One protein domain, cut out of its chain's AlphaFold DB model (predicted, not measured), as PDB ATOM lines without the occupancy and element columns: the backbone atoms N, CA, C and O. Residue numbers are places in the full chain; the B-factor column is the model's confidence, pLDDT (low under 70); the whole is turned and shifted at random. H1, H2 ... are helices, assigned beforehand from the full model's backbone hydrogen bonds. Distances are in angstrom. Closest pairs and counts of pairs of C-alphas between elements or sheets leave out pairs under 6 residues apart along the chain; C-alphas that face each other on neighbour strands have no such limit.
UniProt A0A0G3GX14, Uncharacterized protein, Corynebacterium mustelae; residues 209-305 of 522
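What this domain is: This is residues 209 to 305 of the 522 residues of an uncharacterized protein of Corynebacterium mustelae (UniProt A0A0G3GX14). One long helix, H4, makes the long axis of this domain; H1 and H2 pack side by side along its earlier part, their three centres making a triangle, and the short H3 lies crosswise near the end where H4 begins. The last residues of H4, 296 to 305, stick out as a bare arm, and between H1 and H2 the chain folds back through a long stretch with no named element, residues 220 to 234. The printed part has 97 residues with four named helices in the order H1, H2, H3, H4 and no named strand, and its class is all helix. The whole is loose, with a radius of gyration of the C-alphas of 15.5 A, and its C-alphas span 57 by 26 by 18 A, the outline of a rod.

Where its parts are: Begin with H4, residues 271 to 305: find C-alpha 271 at (26.343, 28.032, -19.544), and from there the helix runs 51.3 A to C-alpha 305 at (60.847, -7.926, -7.477). Go next to H2, residues 235 to 248, which is 19.8 A long. Look then at H1, residues 209 to 219, which starts at C-alpha 209 at (36.044, 8.549, -5.675) and is 15.1 A long. H3, residues 259 to 265, is the shortest at 10.2 A.

How they stand to each other: Start again from H4, which H2 touches at a shallow tilt of 25 degrees, opposite ways. Look for their closest C-alphas at Pro 235 and Thr 288, 5.0 A apart; H4 touches H2 with residues 278 to 292 alone. H1 touches H4 too, at a shallow tilt of 30 degrees, opposite ways. Their closest C-alphas are those of Leu 218 and Thr 277, 5.4 A apart, and on H4 residues 273 to 284 alone take part. H1 and H2 run the same way at a shallow tilt of 19 degrees and are close but not clearly touching, the closest C-alphas being those of Leu 212 and Ile 238 at 7.8 A. H3 stands about perpendicular to H4, at 79 degrees, and is close but not clearly touching; the closest C-alphas are those of His 259 and Arg 271, 7.5 A apart. H3 is apart from H1 and from H2. In H1, H2, H3 and H4 every backbone O i to N i+4 pair is within hydrogen-bond range.

The domain as a whole: The two C-alphas farthest apart are those of Met 260 and Lys 305, at 57.3 A. Without residues 296 to 305, which stand free, the body spans 42 by 24 by 18 A. The link from H1 to H2 is long, that from H2 to H3 short and that from H3 to H4 tight. The printed part has no cut. The mean pLDDT of the printed part is 90.0, and residues 253 to 255 are under 70.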
ATOM      1  N   SER A 209      37.405   8.570  -6.227       91.88
ATOM      2  CA  SER A 209      36.044   8.549  -5.675       91.88
ATOM      3  C   SER A 209      35.431   9.943  -5.607       91.88
ATOM      4  O   SER A 209      34.338  10.179  -6.123       91.88
ATOM      5  N   ARG A 210      36.168  10.919  -5.055       93.25
ATOM      6  CA  ARG A 210      35.701  12.313  -4.968       93.25
ATOM      7  C   ARG A 210      35.488  12.936  -6.349       93.25
ATOM      8  O   ARG A 210      34.504  13.646  -6.572       93.25
ATOM      9  N   THR A 211      36.412  12.691  -7.273       93.88
ATOM     10  CA  THR A 211      36.385  13.281  -8.616       93.88
ATOM     11  C   THR A 211      35.281  12.665  -9.475       93.88
ATOM     12  O   THR A 211      34.574  13.397 -10.166       93.88
ATOM     13  N   LEU A 212      35.094  11.346  -9.381       96.69
ATOM     14  CA  LEU A 212      34.016  10.605 -10.026       96.69
ATOM     15  C   LEU A 212      32.664  11.049  -9.471       96.69
ATOM     16  O   LEU A 212      31.825  11.477 -10.249       96.69
ATOM     17  N   SER A 213      32.487  11.075  -8.146       96.31
ATOM     18  CA  SER A 213      31.249  11.547  -7.504       96.31
ATOM     19  C   SER A 213      30.875  12.970  -7.935       96.31
ATOM     20  O   SER A 213      29.724  13.244  -8.285       96.31
ATOM     21  N   THR A 214      31.861  13.872  -8.004       96.69
ATOM     22  CA  THR A 214      31.646  15.245  -8.485       96.69
ATOM     23  C   THR A 214      31.185  15.263  -9.943       96.69
ATOM     24  O   THR A 214      30.206  15.939 -10.257       96.69
ATOM     25  N   ALA A 215      31.858  14.517 -10.825       97.00
ATOM     26  CA  ALA A 215      31.489  14.432 -12.236       97.00
ATOM     27  C   ALA A 215      30.103  13.793 -12.419       97.00
ATOM     28  O   ALA A 215      29.273  14.349 -13.126       97.00
ATOM     29  N   THR A 216      29.813  12.692 -11.724       97.38
ATOM     30  CA  THR A 216      28.512  12.013 -11.731       97.38
ATOM     31  C   THR A 216      27.386  12.951 -11.323       97.38
ATOM     32  O   THR A 216      26.363  13.007 -12.000       97.38
ATOM     33  N   ARG A 217      27.565  13.721 -10.243       97.19
ATOM     34  CA  ARG A 217      26.557  14.688  -9.792       97.19
ATOM     35  C   ARG A 217      26.257  15.738 -10.863       97.19
ATOM     36  O   ARG A 217      25.096  16.067 -11.058       97.19
ATOM     37  N   LEU A 218      27.285  16.236 -11.552       96.31
ATOM     38  CA  LEU A 218      27.137  17.244 -12.604       96.31
ATOM     39  C   LEU A 218      26.501  16.666 -13.884       96.31
ATOM     40  O   LEU A 218      25.625  17.280 -14.488       96.31
ATOM     41  N   VAL A 219      26.872  15.441 -14.253       96.50
ATOM     42  CA  VAL A 219      26.325  14.720 -15.414       96.50
ATOM     43  C   VAL A 219      24.826  14.442 -15.272       96.50
ATOM     44  O   VAL A 219      24.122  14.497 -16.271       96.50
ATOM     45  N   ARG A 220      24.305  14.223 -14.054       94.56
ATOM     46  CA  ARG A 220      22.866  13.960 -13.814       94.56
ATOM     47  C   ARG A 220      21.923  15.060 -14.306       94.56
ATOM     48  O   ARG A 220      20.749  14.781 -14.503       94.56
ATOM     49  N   GLY A 221      22.419  16.285 -14.485       91.31
ATOM     50  CA  GLY A 221      21.626  17.381 -15.047       91.31
ATOM     51  C   GLY A 221      21.355  17.234 -16.548       91.31
ATOM     52  O   GLY A 221      20.483  17.910 -17.068       91.31
ATOM     53  N   PHE A 222      22.076  16.358 -17.250       92.88
ATOM     54  CA  PHE A 222      21.913  16.136 -18.682       92.88
ATOM     55  C   PHE A 222      21.130  14.842 -18.920       92.88
ATOM     56  O   PHE A 222      21.534  13.768 -18.469       92.88
ATOM     57  N   GLY A 223      20.021  14.931 -19.657       87.38
ATOM     58  CA  GLY A 223      19.302  13.748 -20.127       87.38
ATOM     59  C   GLY A 223      20.163  12.916 -21.086       87.38
ATOM     60  O   GLY A 223      20.938  13.468 -21.864       87.38
ATOM     61  N   ASN A 224      20.002  11.591 -21.048       88.75
ATOM     62  CA  ASN A 224      20.602  10.625 -21.985       88.75
ATOM     63  C   ASN A 224      22.134  10.430 -21.920       88.75
ATOM     64  O   ASN A 224      22.702   9.832 -22.832       88.75
ATOM     65  N   LEU A 225      22.821  10.880 -20.863       93.81
ATOM     66  CA  LEU A 225      24.238  10.540 -20.662       93.81
ATOM     67  C   LEU A 225      24.418   9.111 -20.104       93.81
ATOM     68  O   LEU A 225      23.551   8.622 -19.374       93.81
ATOM     69  N   PRO A 226      25.537   8.426 -20.420       96.06
ATOM     70  CA  PRO A 226      25.780   7.059 -19.965       96.06
ATOM     71  C   PRO A 226      25.900   6.971 -18.438       96.06
ATOM     72  O   PRO A 226      26.402   7.882 -17.771       96.06
ATOM     73  N   VAL A 227      25.494   5.824 -17.891       96.38
ATOM     74  CA  VAL A 227      25.584   5.533 -16.454       96.38
ATOM     75  C   VAL A 227      27.061   5.487 -16.028       96.38
ATOM     76  O   VAL A 227      27.867   4.838 -16.703       96.38
ATOM     77  N   PRO A 228      27.451   6.176 -14.940       96.56
ATOM     78  CA  PRO A 228      28.818   6.118 -14.431       96.56
ATOM     79  C   PRO A 228      29.162   4.709 -13.929       96.56
ATOM     80  O   PRO A 228      28.301   4.039 -13.357       96.56
ATOM     81  N   PRO A 229      30.421   4.264 -14.074       96.44
ATOM     82  CA  PRO A 229      30.854   2.988 -13.519       96.44
ATOM     83  C   PRO A 229      30.788   3.002 -11.986       96.44
ATOM     84  O   PRO A 229      31.082   4.015 -11.350       96.44
ATOM     85  N   HIS A 230      30.434   1.856 -11.401       93.75
ATOM     86  CA  HIS A 230      30.380   1.675  -9.946       93.75
ATOM     87  C   HIS A 230      31.761   1.436  -9.325       93.75
ATOM     88  O   HIS A 230      31.999   1.813  -8.179       93.75
ATOM     89  N   ASP A 231      32.674   0.828 -10.084       91.62
ATOM     90  CA  ASP A 231      34.011   0.492  -9.610       91.62
ATOM     91  C   ASP A 231      34.977   1.681  -9.742       91.62
ATOM     92  O   ASP A 231      35.450   2.026 -10.829       91.62
ATOM     93  N   VAL A 232      35.293   2.299  -8.601       89.25
ATOM     94  CA  VAL A 232      36.266   3.398  -8.496       89.25
ATOM     95  C   VAL A 232      37.709   2.950  -8.762       89.25
ATOM     96  O   VAL A 232      38.562   3.790  -9.054       89.25
ATOM     97  N   SER A 233      37.985   1.644  -8.689       85.12
ATOM     98  CA  SER A 233      39.307   1.046  -8.892       85.12
ATOM     99  C   SER A 233      39.618   0.714 -10.356       85.12
ATOM    100  O   SER A 233      40.739   0.306 -10.667       85.12
ATOM    101  N   ALA A 234      38.681   0.992 -11.276       90.56
ATOM    102  CA  ALA A 234      38.823   0.766 -12.714       90.56
ATOM    103  C   ALA A 234      39.009   2.074 -13.529       90.56
ATOM    104  O   ALA A 234      38.102   2.485 -14.266       90.56
ATOM    105  N   PRO A 235      40.195   2.731 -13.498       92.00
ATOM    106  CA  PRO A 235      40.471   3.961 -14.246       92.00
ATOM    107  C   PRO A 235      40.107   3.912 -15.730       92.00
ATOM    108  O   PRO A 235      39.651   4.918 -16.272       92.00
ATOM    109  N   ARG A 236      40.272   2.756 -16.388       91.81
ATOM    110  CA  ARG A 236      39.945   2.593 -17.810       91.81
ATOM    111  C   ARG A 236      38.445   2.721 -18.063       91.81
ATOM    112  O   ARG A 236      38.063   3.436 -18.983       91.81
ATOM    113  N   ALA A 237      37.612   2.088 -17.236       94.31
ATOM    114  CA  ALA A 237      36.156   2.190 -17.341       94.31
ATOM    115  C   ALA A 237      35.686   3.629 -17.076       94.31
ATOM    116  O   ALA A 237      34.906   4.181 -17.850       94.31
ATOM    117  N   ILE A 238      36.246   4.274 -16.045       96.62
ATOM    118  CA  ILE A 238      35.981   5.684 -15.720       96.62
ATOM    119  C   ILE A 238      36.380   6.601 -16.880       96.62
ATOM    120  O   ILE A 238      35.646   7.527 -17.221       96.62
ATOM    121  N   ARG A 239      37.532   6.347 -17.508       96.06
ATOM    122  CA  ARG A 239      38.006   7.121 -18.656       96.06
ATOM    123  C   ARG A 239      37.099   6.960 -19.866       96.06
ATOM    124  O   ARG A 239      36.777   7.965 -20.490       96.06
ATOM    125  N   THR A 240      36.706   5.729 -20.196       96.19
ATOM    126  CA  THR A 240      35.770   5.456 -21.293       96.19
ATOM    127  C   THR A 240      34.464   6.204 -21.059       96.19
ATOM    128  O   THR A 240      34.056   6.977 -21.917       96.19
ATOM    129  N   TRP A 241      33.887   6.094 -19.858       97.38
ATOM    130  CA  TRP A 241      32.687   6.841 -19.480       97.38
ATOM    131  C   TRP A 241      32.863   8.361 -19.618       97.38
ATOM    132  O   TRP A 241      32.022   9.034 -20.217       97.38
ATOM    133  N   ALA A 242      33.972   8.912 -19.112       96.69
ATOM    134  CA  ALA A 242      34.250  10.342 -19.199       96.69
ATOM    135  C   ALA A 242      34.425  10.816 -20.652       96.69
ATOM    136  O   ALA A 242      33.962  11.903 -20.990       96.69
ATOM    137  N   ASN A 243      35.063  10.014 -21.514       95.44
ATOM    138  CA  ASN A 243      35.197  10.303 -22.942       95.44
ATOM    139  C   ASN A 243      33.839  10.295 -23.642       95.44
ATOM    140  O   ASN A 243      33.524  11.270 -24.313       95.44
ATOM    141  N   THR A 244      33.015   9.271 -23.410       95.44
ATOM    142  CA  THR A 244      31.665   9.199 -23.978       95.44
ATOM    143  C   THR A 244      30.825  10.399 -23.537       95.44
ATOM    144  O   THR A 244      30.201  11.046 -24.370       95.44
ATOM    145  N   CYS A 245      30.869  10.790 -22.257       95.62
ATOM    146  CA  CYS A 245      30.183  12.004 -21.798       95.62
ATOM    147  C   CYS A 245      30.705  13.270 -22.497       95.62
ATOM    148  O   CYS A 245      29.917  14.121 -22.892       95.62
ATOM    149  N   LEU A 246      32.027  13.414 -22.654       94.44
ATOM    150  CA  LEU A 246      32.619  14.562 -23.349       94.44
ATOM    151  C   LEU A 246      32.242  14.602 -24.835       94.44
ATOM    152  O   LEU A 246      32.044  15.692 -25.363       94.44
ATOM    153  N   GLU A 247      32.139  13.450 -25.496       92.19
ATOM    154  CA  GLU A 247      31.670  13.321 -26.880       92.19
ATOM    155  C   GLU A 247      30.200  13.734 -27.012       92.19
ATOM    156  O   GLU A 247      29.894  14.581 -27.847       92.19
ATOM    157  N   PHE A 248      29.315  13.237 -26.139       92.25
ATOM    158  CA  PHE A 248      27.902  13.642 -26.105       92.25
ATOM    159  C   PHE A 248      27.720  15.145 -25.859       92.25
ATOM    160  O   PHE A 248      26.844  15.767 -26.451       92.25
ATOM    161  N   LEU A 249      28.571  15.740 -25.021       91.38
ATOM    162  CA  LEU A 249      28.572  17.180 -24.746       91.38
ATOM    163  C   LEU A 249      29.282  18.008 -25.835       91.38
ATOM    164  O   LEU A 249      29.491  19.209 -25.640       91.38
ATOM    165  N   GLY A 250      29.710  17.378 -26.937       88.88
ATOM    166  CA  GLY A 250      30.370  18.024 -28.072       88.88
ATOM    167  C   GLY A 250      31.759  18.597 -27.779       88.88
ATOM    168  O   GLY A 250      32.229  19.474 -28.492       88.88
ATOM    169  N   SER A 251      32.432  18.114 -26.730       82.56
ATOM    170  CA  SER A 251      33.723  18.616 -26.235       82.56
ATOM    171  C   SER A 251      34.914  17.702 -26.585       82.56
ATOM    172  O   SER A 251      35.998  17.845 -26.005       82.56
ATOM    173  N   SER A 252      34.756  16.750 -27.505       70.19
ATOM    174  CA  SER A 252      35.801  15.773 -27.844       70.19
ATOM    175  C   SER A 252      36.981  16.365 -28.633       70.19
ATOM    176  O   SER A 252      38.095  15.851 -28.517       70.19
ATOM    177  N   SER A 253      36.806  17.483 -29.351       57.38
ATOM    178  CA  SER A 253      37.817  17.999 -30.292       57.38
ATOM    179  C   SER A 253      37.933  19.531 -30.321       57.38
ATOM    180  O   SER A 253      37.564  20.156 -31.303       57.38
ATOM    181  N   LYS A 254      38.470  20.163 -29.263       59.97
ATOM    182  CA  LYS A 254      38.825  21.611 -29.180       59.97
ATOM    183  C   LYS A 254      37.724  22.646 -29.502       59.97
ATOM    184  O   LYS A 254      37.948  23.832 -29.275       59.97
ATOM    185  N   GLN A 255      36.556  22.235 -29.971       63.44
ATOM    186  CA  GLN A 255      35.442  23.090 -30.327       63.44
ATOM    187  C   GLN A 255      34.495  23.122 -29.129       63.44
ATOM    188  O   GLN A 255      33.902  22.117 -28.761       63.44
ATOM    189  N   SER A 256      34.434  24.264 -28.446       72.50
ATOM    190  CA  SER A 256      33.367  24.518 -27.478       72.50
ATOM    191  C   SER A 256      32.129  24.888 -28.271       72.50
ATOM    192  O   SER A 256      32.227  25.746 -29.149       72.50
ATOM    193  N   TRP A 257      30.974  24.334 -27.912       81.38
ATOM    194  CA  TRP A 257      29.709  24.858 -28.410       81.38
ATOM    195  C   TRP A 257      29.613  26.357 -28.128       81.38
ATOM    196  O   TRP A 257      29.973  26.844 -27.042       81.38
ATOM    197  N   SER A 258      29.165  27.091 -29.137       82.06
ATOM    198  CA  SER A 258      28.736  28.474 -29.022       82.06
ATOM    199  C   SER A 258      27.525  28.572 -28.093       82.06
ATOM    200  O   SER A 258      26.864  27.585 -27.765       82.06
ATOM    201  N   HIS A 259      27.218  29.791 -27.648       79.50
ATOM    202  CA  HIS A 259      26.049  30.028 -26.798       79.50
ATOM    203  C   HIS A 259      24.746  29.551 -27.460       79.50
ATOM    204  O   HIS A 259      23.902  28.967 -26.792       79.50
ATOM    205  N   MET A 260      24.618  29.775 -28.770       83.31
ATOM    206  CA  MET A 260      23.437  29.416 -29.555       83.31
ATOM    207  C   MET A 260      23.290  27.896 -29.717       83.31
ATOM    208  O   MET A 260      22.190  27.363 -29.592       83.31
ATOM    209  N   GLU A 261      24.396  27.182 -29.937       87.12
ATOM    210  CA  GLU A 261      24.394  25.713 -30.007       87.12
ATOM    211  C   GLU A 261      24.038  25.102 -28.647       87.12
ATOM    212  O   GLU A 261      23.200  24.204 -28.579       87.12
ATOM    213  N   LEU A 262      24.587  25.641 -27.551       87.75
ATOM    214  CA  LEU A 262      24.256  25.172 -26.206       87.75
ATOM    215  C   LEU A 262      22.769  25.362 -25.885       87.75
ATOM    216  O   LEU A 262      22.145  24.422 -25.405       87.75
ATOM    217  N   SER A 263      22.193  26.534 -26.179       86.00
ATOM    218  CA  SER A 263      20.762  26.779 -25.948       86.00
ATOM    219  C   SER A 263      19.857  25.917 -26.829       86.00
ATOM    220  O   SER A 263      18.730  25.634 -26.443       86.00
ATOM    221  N   THR A 264      20.341  25.499 -28.003       90.06
ATOM    222  CA  THR A 264      19.589  24.626 -28.916       90.06
ATOM    223  C   THR A 264      19.584  23.178 -28.425       90.06
ATOM    224  O   THR A 264      18.545  22.526 -28.437       90.06
ATOM    225  N   HIS A 265      20.733  22.671 -27.971       87.62
ATOM    226  CA  HIS A 265      20.870  21.280 -27.529       87.62
ATOM    227  C   HIS A 265      20.433  21.049 -26.074       87.62
ATOM    228  O   HIS A 265      19.907  19.984 -25.760       87.62
ATOM    229  N   TYR A 266      20.641  22.031 -25.192       89.69
ATOM    230  CA  TYR A 266      20.327  21.951 -23.764       89.69
ATOM    231  C   TYR A 266      19.677  23.258 -23.266       89.69
ATOM    232  O   TYR A 266      20.313  24.020 -22.532       89.69
ATOM    233  N   PRO A 267      18.409  23.532 -23.634       89.69
ATOM    234  CA  PRO A 267      17.735  24.799 -23.325       89.69
ATOM    235  C   PRO A 267      17.576  25.063 -21.819       89.69
ATOM    236  O   PRO A 267      17.561  26.216 -21.394       89.69
ATOM    237  N   GLU A 268      17.500  24.010 -21.003       93.06
ATOM    238  CA  GLU A 268      17.325  24.106 -19.545       93.06
ATOM    239  C   GLU A 268      18.650  24.234 -18.772       93.06
ATOM    240  O   GLU A 268      18.652  24.422 -17.555       93.06
ATOM    241  N   ILE A 269      19.798  24.138 -19.452       93.06
ATOM    242  CA  ILE A 269      21.112  24.108 -18.807       93.06
ATOM    243  C   ILE A 269      21.817  25.454 -18.930       93.06
ATOM    244  O   ILE A 269      22.080  25.959 -20.022       93.06
ATOM    245  N   SER A 270      22.222  26.016 -17.789       92.94
ATOM    246  CA  SER A 270      23.016  27.242 -17.781       92.94
ATOM    247  C   SER A 270      24.427  27.014 -18.339       92.94
ATOM    248  O   SER A 270      25.057  25.965 -18.152       92.94
ATOM    249  N   ARG A 271      24.982  28.049 -18.979       89.62
ATOM    250  CA  ARG A 271      26.343  28.032 -19.544       89.62
ATOM    251  C   ARG A 271      27.409  27.656 -18.514       89.62
ATOM    252  O   ARG A 271      28.366  26.949 -18.836       89.62
ATOM    253  N   ASP A 272      27.257  28.136 -17.286       91.75
ATOM    254  CA  ASP A 272      28.220  27.882 -16.217       91.75
ATOM    255  C   ASP A 272      28.142  26.441 -15.715       91.75
ATOM    256  O   ASP A 272      29.188  25.826 -15.491       91.75
ATOM    257  N   TYR A 273      26.939  25.865 -15.641       94.44
ATOM    258  CA  TYR A 273      26.755  24.456 -15.306       94.44
ATOM    259  C   TYR A 273      27.363  23.532 -16.370       94.44
ATOM    260  O   TYR A 273      28.106  22.603 -16.035       94.44
ATOM    261  N   TYR A 274      27.145  23.834 -17.656       94.12
ATOM    262  CA  TYR A 274      27.785  23.115 -18.762       94.12
ATOM    263  C   TYR A 274      29.312  23.165 -18.661       94.12
ATOM    264  O   TYR A 274      29.982  22.130 -18.645       94.12
ATOM    265  N   ARG A 275      29.882  24.363 -18.492       91.75
ATOM    266  CA  ARG A 275      31.335  24.542 -18.353       91.75
ATOM    267  C   ARG A 275      31.898  23.814 -17.138       91.75
ATOM    268  O   ARG A 275      32.976  23.228 -17.239       91.75
ATOM    269  N   ALA A 276      31.208  23.857 -16.000       94.94
ATOM    270  CA  ALA A 276      31.611  23.134 -14.800       94.94
ATOM    271  C   ALA A 276      31.631  21.619 -15.046       94.94
ATOM    272  O   ALA A 276      32.613  20.961 -14.700       94.94
ATOM    273  N   THR A 277      30.604  21.087 -15.715       95.44
ATOM    274  CA  THR A 277      30.499  19.665 -16.078       95.44
ATOM    275  C   THR A 277      31.635  19.233 -17.000       95.44
ATOM    276  O   THR A 277      32.358  18.288 -16.680       95.44
ATOM    277  N   VAL A 278      31.876  19.969 -18.090       94.38
ATOM    278  CA  VAL A 278      32.966  19.673 -19.036       94.38
ATOM    279  C   VAL A 278      34.330  19.719 -18.343       94.38
ATOM    280  O   VAL A 278      35.144  18.811 -18.518       94.38
ATOM    281  N   ARG A 279      34.591  20.731 -17.502       93.75
ATOM    282  CA  ARG A 279      35.846  20.815 -16.733       93.75
ATOM    283  C   ARG A 279      36.002  19.648 -15.762       93.75
ATOM    284  O   ARG A 279      37.102  19.110 -15.656       93.75
ATOM    285  N   ALA A 280      34.934  19.254 -15.069       95.75
ATOM    286  CA  ALA A 280      34.959  18.129 -14.141       95.75
ATOM    287  C   ALA A 280      35.264  16.809 -14.865       95.75
ATOM    288  O   ALA A 280      36.146  16.070 -14.427       95.75
ATOM    289  N   LEU A 281      34.621  16.552 -16.009       96.00
ATOM    290  CA  LEU A 281      34.882  15.378 -16.847       96.00
ATOM    291  C   LEU A 281      36.305  15.381 -17.419       96.00
ATOM    292  O   LEU A 281      37.003  14.371 -17.346       96.00
ATOM    293  N   ALA A 282      36.784  16.518 -17.930       93.12
ATOM    294  CA  ALA A 282      38.149  16.646 -18.436       93.12
ATOM    295  C   ALA A 282      39.200  16.446 -17.329       93.12
ATOM    296  O   ALA A 282      40.230  15.801 -17.552       93.12
ATOM    297  N   HIS A 283      38.939  16.967 -16.127       93.00
ATOM    298  CA  HIS A 283      39.792  16.766 -14.960       93.00
ATOM    299  C   HIS A 283      39.794  15.302 -14.505       93.00
ATOM    300  O   HIS A 283      40.869  14.742 -14.286       93.00
ATOM    301  N   LEU A 284      38.624  14.659 -14.432       94.88
ATOM    302  CA  LEU A 284      38.505  13.234 -14.130       94.88
ATOM    303  C   LEU A 284      39.265  12.390 -15.153       94.88
ATOM    304  O   LEU A 284      40.097  11.572 -14.774       94.88
ATOM    305  N   ARG A 285      39.074  12.653 -16.450       94.81
ATOM    306  CA  ARG A 285      39.828  12.007 -17.527       94.81
ATOM    307  C   ARG A 285      41.336  12.152 -17.317       94.81
ATOM    308  O   ARG A 285      42.060  11.161 -17.346       94.81
ATOM    309  N   ARG A 286      41.834  13.359 -17.030       91.88
ATOM    310  CA  ARG A 286      43.262  13.571 -16.725       91.88
ATOM    311  C   ARG A 286      43.719  12.752 -15.512       91.88
ATOM    312  O   ARG A 286      44.787  12.148 -15.561       91.88
ATOM    313  N   ARG A 287      42.917  12.705 -14.445       91.44
ATOM    314  CA  ARG A 287      43.193  11.910 -13.237       91.44
ATOM    315  C   ARG A 287      43.246  10.410 -13.533       91.44
ATOM    316  O   ARG A 287      44.128   9.750 -12.997       91.44
ATOM    317  N   THR A 288      42.394   9.888 -14.421       93.50
ATOM    318  CA  THR A 288      42.446   8.468 -14.820       93.50
ATOM    319  C   THR A 288      43.752   8.107 -15.529       93.50
ATOM    320  O   THR A 288      44.324   7.070 -15.221       93.50
ATOM    321  N   TYR A 289      44.295   8.974 -16.396       89.56
ATOM    322  CA  TYR A 289      45.614   8.739 -17.004       89.56
ATOM    323  C   TYR A 289      46.732   8.663 -15.960       89.56
ATOM    324  O   TYR A 289      47.595   7.796 -16.049       89.56
ATOM    325  N   VAL A 290      46.708   9.551 -14.959       86.81
ATOM    326  CA  VAL A 290      47.675   9.507 -13.850       86.81
ATOM    327  C   VAL A 290      47.505   8.220 -13.040       86.81
ATOM    328  O   VAL A 290      48.498   7.587 -12.706       86.81
ATOM    329  N   ALA A 291      46.265   7.807 -12.769       87.75
ATOM    330  CA  ALA A 291      45.970   6.567 -12.056       87.75
ATOM    331  C   ALA A 291      46.501   5.329 -12.781       87.75
ATOM    332  O   ALA A 291      47.188   4.515 -12.174       87.75
ATOM    333  N   GLU A 292      46.251   5.211 -14.085       88.75
ATOM    334  CA  GLU A 292      46.773   4.104 -14.890       88.75
ATOM    335  C   GLU A 292      48.300   4.093 -14.949       88.75
ATOM    336  O   GLU A 292      48.910   3.026 -14.907       88.75
ATOM    337  N   GLU A 293      48.924   5.268 -15.032       85.81
ATOM    338  CA  GLU A 293      50.379   5.395 -15.046       85.81
ATOM    339  C   GLU A 293      50.987   4.950 -13.707       85.81
ATOM    340  O   GLU A 293      51.973   4.216 -13.707       85.81
ATOM    341  N   VAL A 294      50.364   5.313 -12.578       84.81
ATOM    342  CA  VAL A 294      50.761   4.862 -11.232       84.81
ATOM    343  C   VAL A 294      50.559   3.355 -11.066       84.81
ATOM    344  O   VAL A 294      51.481   2.674 -10.626       84.81
ATOM    345  N   LEU A 295      49.406   2.811 -11.470       85.06
ATOM    346  CA  LEU A 295      49.132   1.370 -11.413       85.06
ATOM    347  C   LEU A 295      50.112   0.570 -12.272       85.06
ATOM    348  O   LEU A 295      50.606  -0.475 -11.859       85.06
ATOM    349  N   THR A 296      50.421   1.069 -13.467       88.56
ATOM    350  CA  THR A 296      51.380   0.412 -14.357       88.56
ATOM    351  C   THR A 296      52.796   0.504 -13.791       88.56
ATOM    352  O   THR A 296      53.526  -0.480 -13.825       88.56
ATOM    353  N   GLN A 297      53.178   1.641 -13.203       86.94
ATOM    354  CA  GLN A 297      54.451   1.771 -12.496       86.94
ATOM    355  C   GLN A 297      54.550   0.786 -11.325       86.94
ATOM    356  O   GLN A 297      55.588   0.149 -11.157       86.94
ATOM    357  N   HIS A 298      53.483   0.651 -10.533       83.94
ATOM    358  CA  HIS A 298      53.410  -0.307  -9.436       83.94
ATOM    359  C   HIS A 298      53.579  -1.737  -9.949       83.94
ATOM    360  O   HIS A 298      54.450  -2.446  -9.462       83.94
ATOM    361  N   LEU A 299      52.839  -2.121 -10.995       86.62
ATOM    362  CA  LEU A 299      52.976  -3.423 -11.650       86.62
ATOM    363  C   LEU A 299      54.425  -3.699 -12.080       86.62
ATOM    364  O   LEU A 299      54.951  -4.767 -11.790       86.62
ATOM    365  N   CYS A 300      55.093  -2.737 -12.727       90.06
ATOM    366  CA  CYS A 300      56.495  -2.891 -13.124       90.06
ATOM    367  C   CYS A 300      57.411  -3.120 -11.914       90.06
ATOM    368  O   CYS A 300      58.273  -3.996 -11.947       90.06
ATOM    369  N   VAL A 301      57.231  -2.354 -10.834       84.88
ATOM    370  CA  VAL A 301      58.023  -2.543  -9.611       84.88
ATOM    371  C   VAL A 301      57.762  -3.917  -8.998       84.88
ATOM    372  O   VAL A 301      58.725  -4.610  -8.673       84.88
ATOM    373  N   THR A 302      56.501  -4.330  -8.885       83.19
ATOM    374  CA  THR A 302      56.120  -5.646  -8.365       83.19
ATOM    375  C   THR A 302      56.764  -6.756  -9.186       83.19
ATOM    376  O   THR A 302      57.576  -7.502  -8.650       83.19
ATOM    377  N   ILE A 303      56.547  -6.781 -10.507       89.62
ATOM    378  CA  ILE A 303      57.143  -7.784 -11.403       89.62
ATOM    379  C   ILE A 303      58.671  -7.799 -11.298       89.62
ATOM    380  O   ILE A 303      59.282  -8.865 -11.248       89.62
ATOM    381  N   SER A 304      59.314  -6.630 -11.211       86.44
ATOM    382  CA  SER A 304      60.775  -6.563 -11.090       86.44
ATOM    383  C   SER A 304      61.325  -7.258  -9.834       86.44
ATOM    384  O   SER A 304      62.486  -7.677  -9.824       86.44
ATOM    385  N   LYS A 305      60.495  -7.377  -8.791       83.06
ATOM    386  CA  LYS A 305      60.847  -7.926  -7.477       83.06
ATOM    387  C   LYS A 305      60.320  -9.330  -7.240       83.06
ATOM    388  O   LYS A 305      60.947 -10.066  -6.500       83.06
TER     389      LYS A 305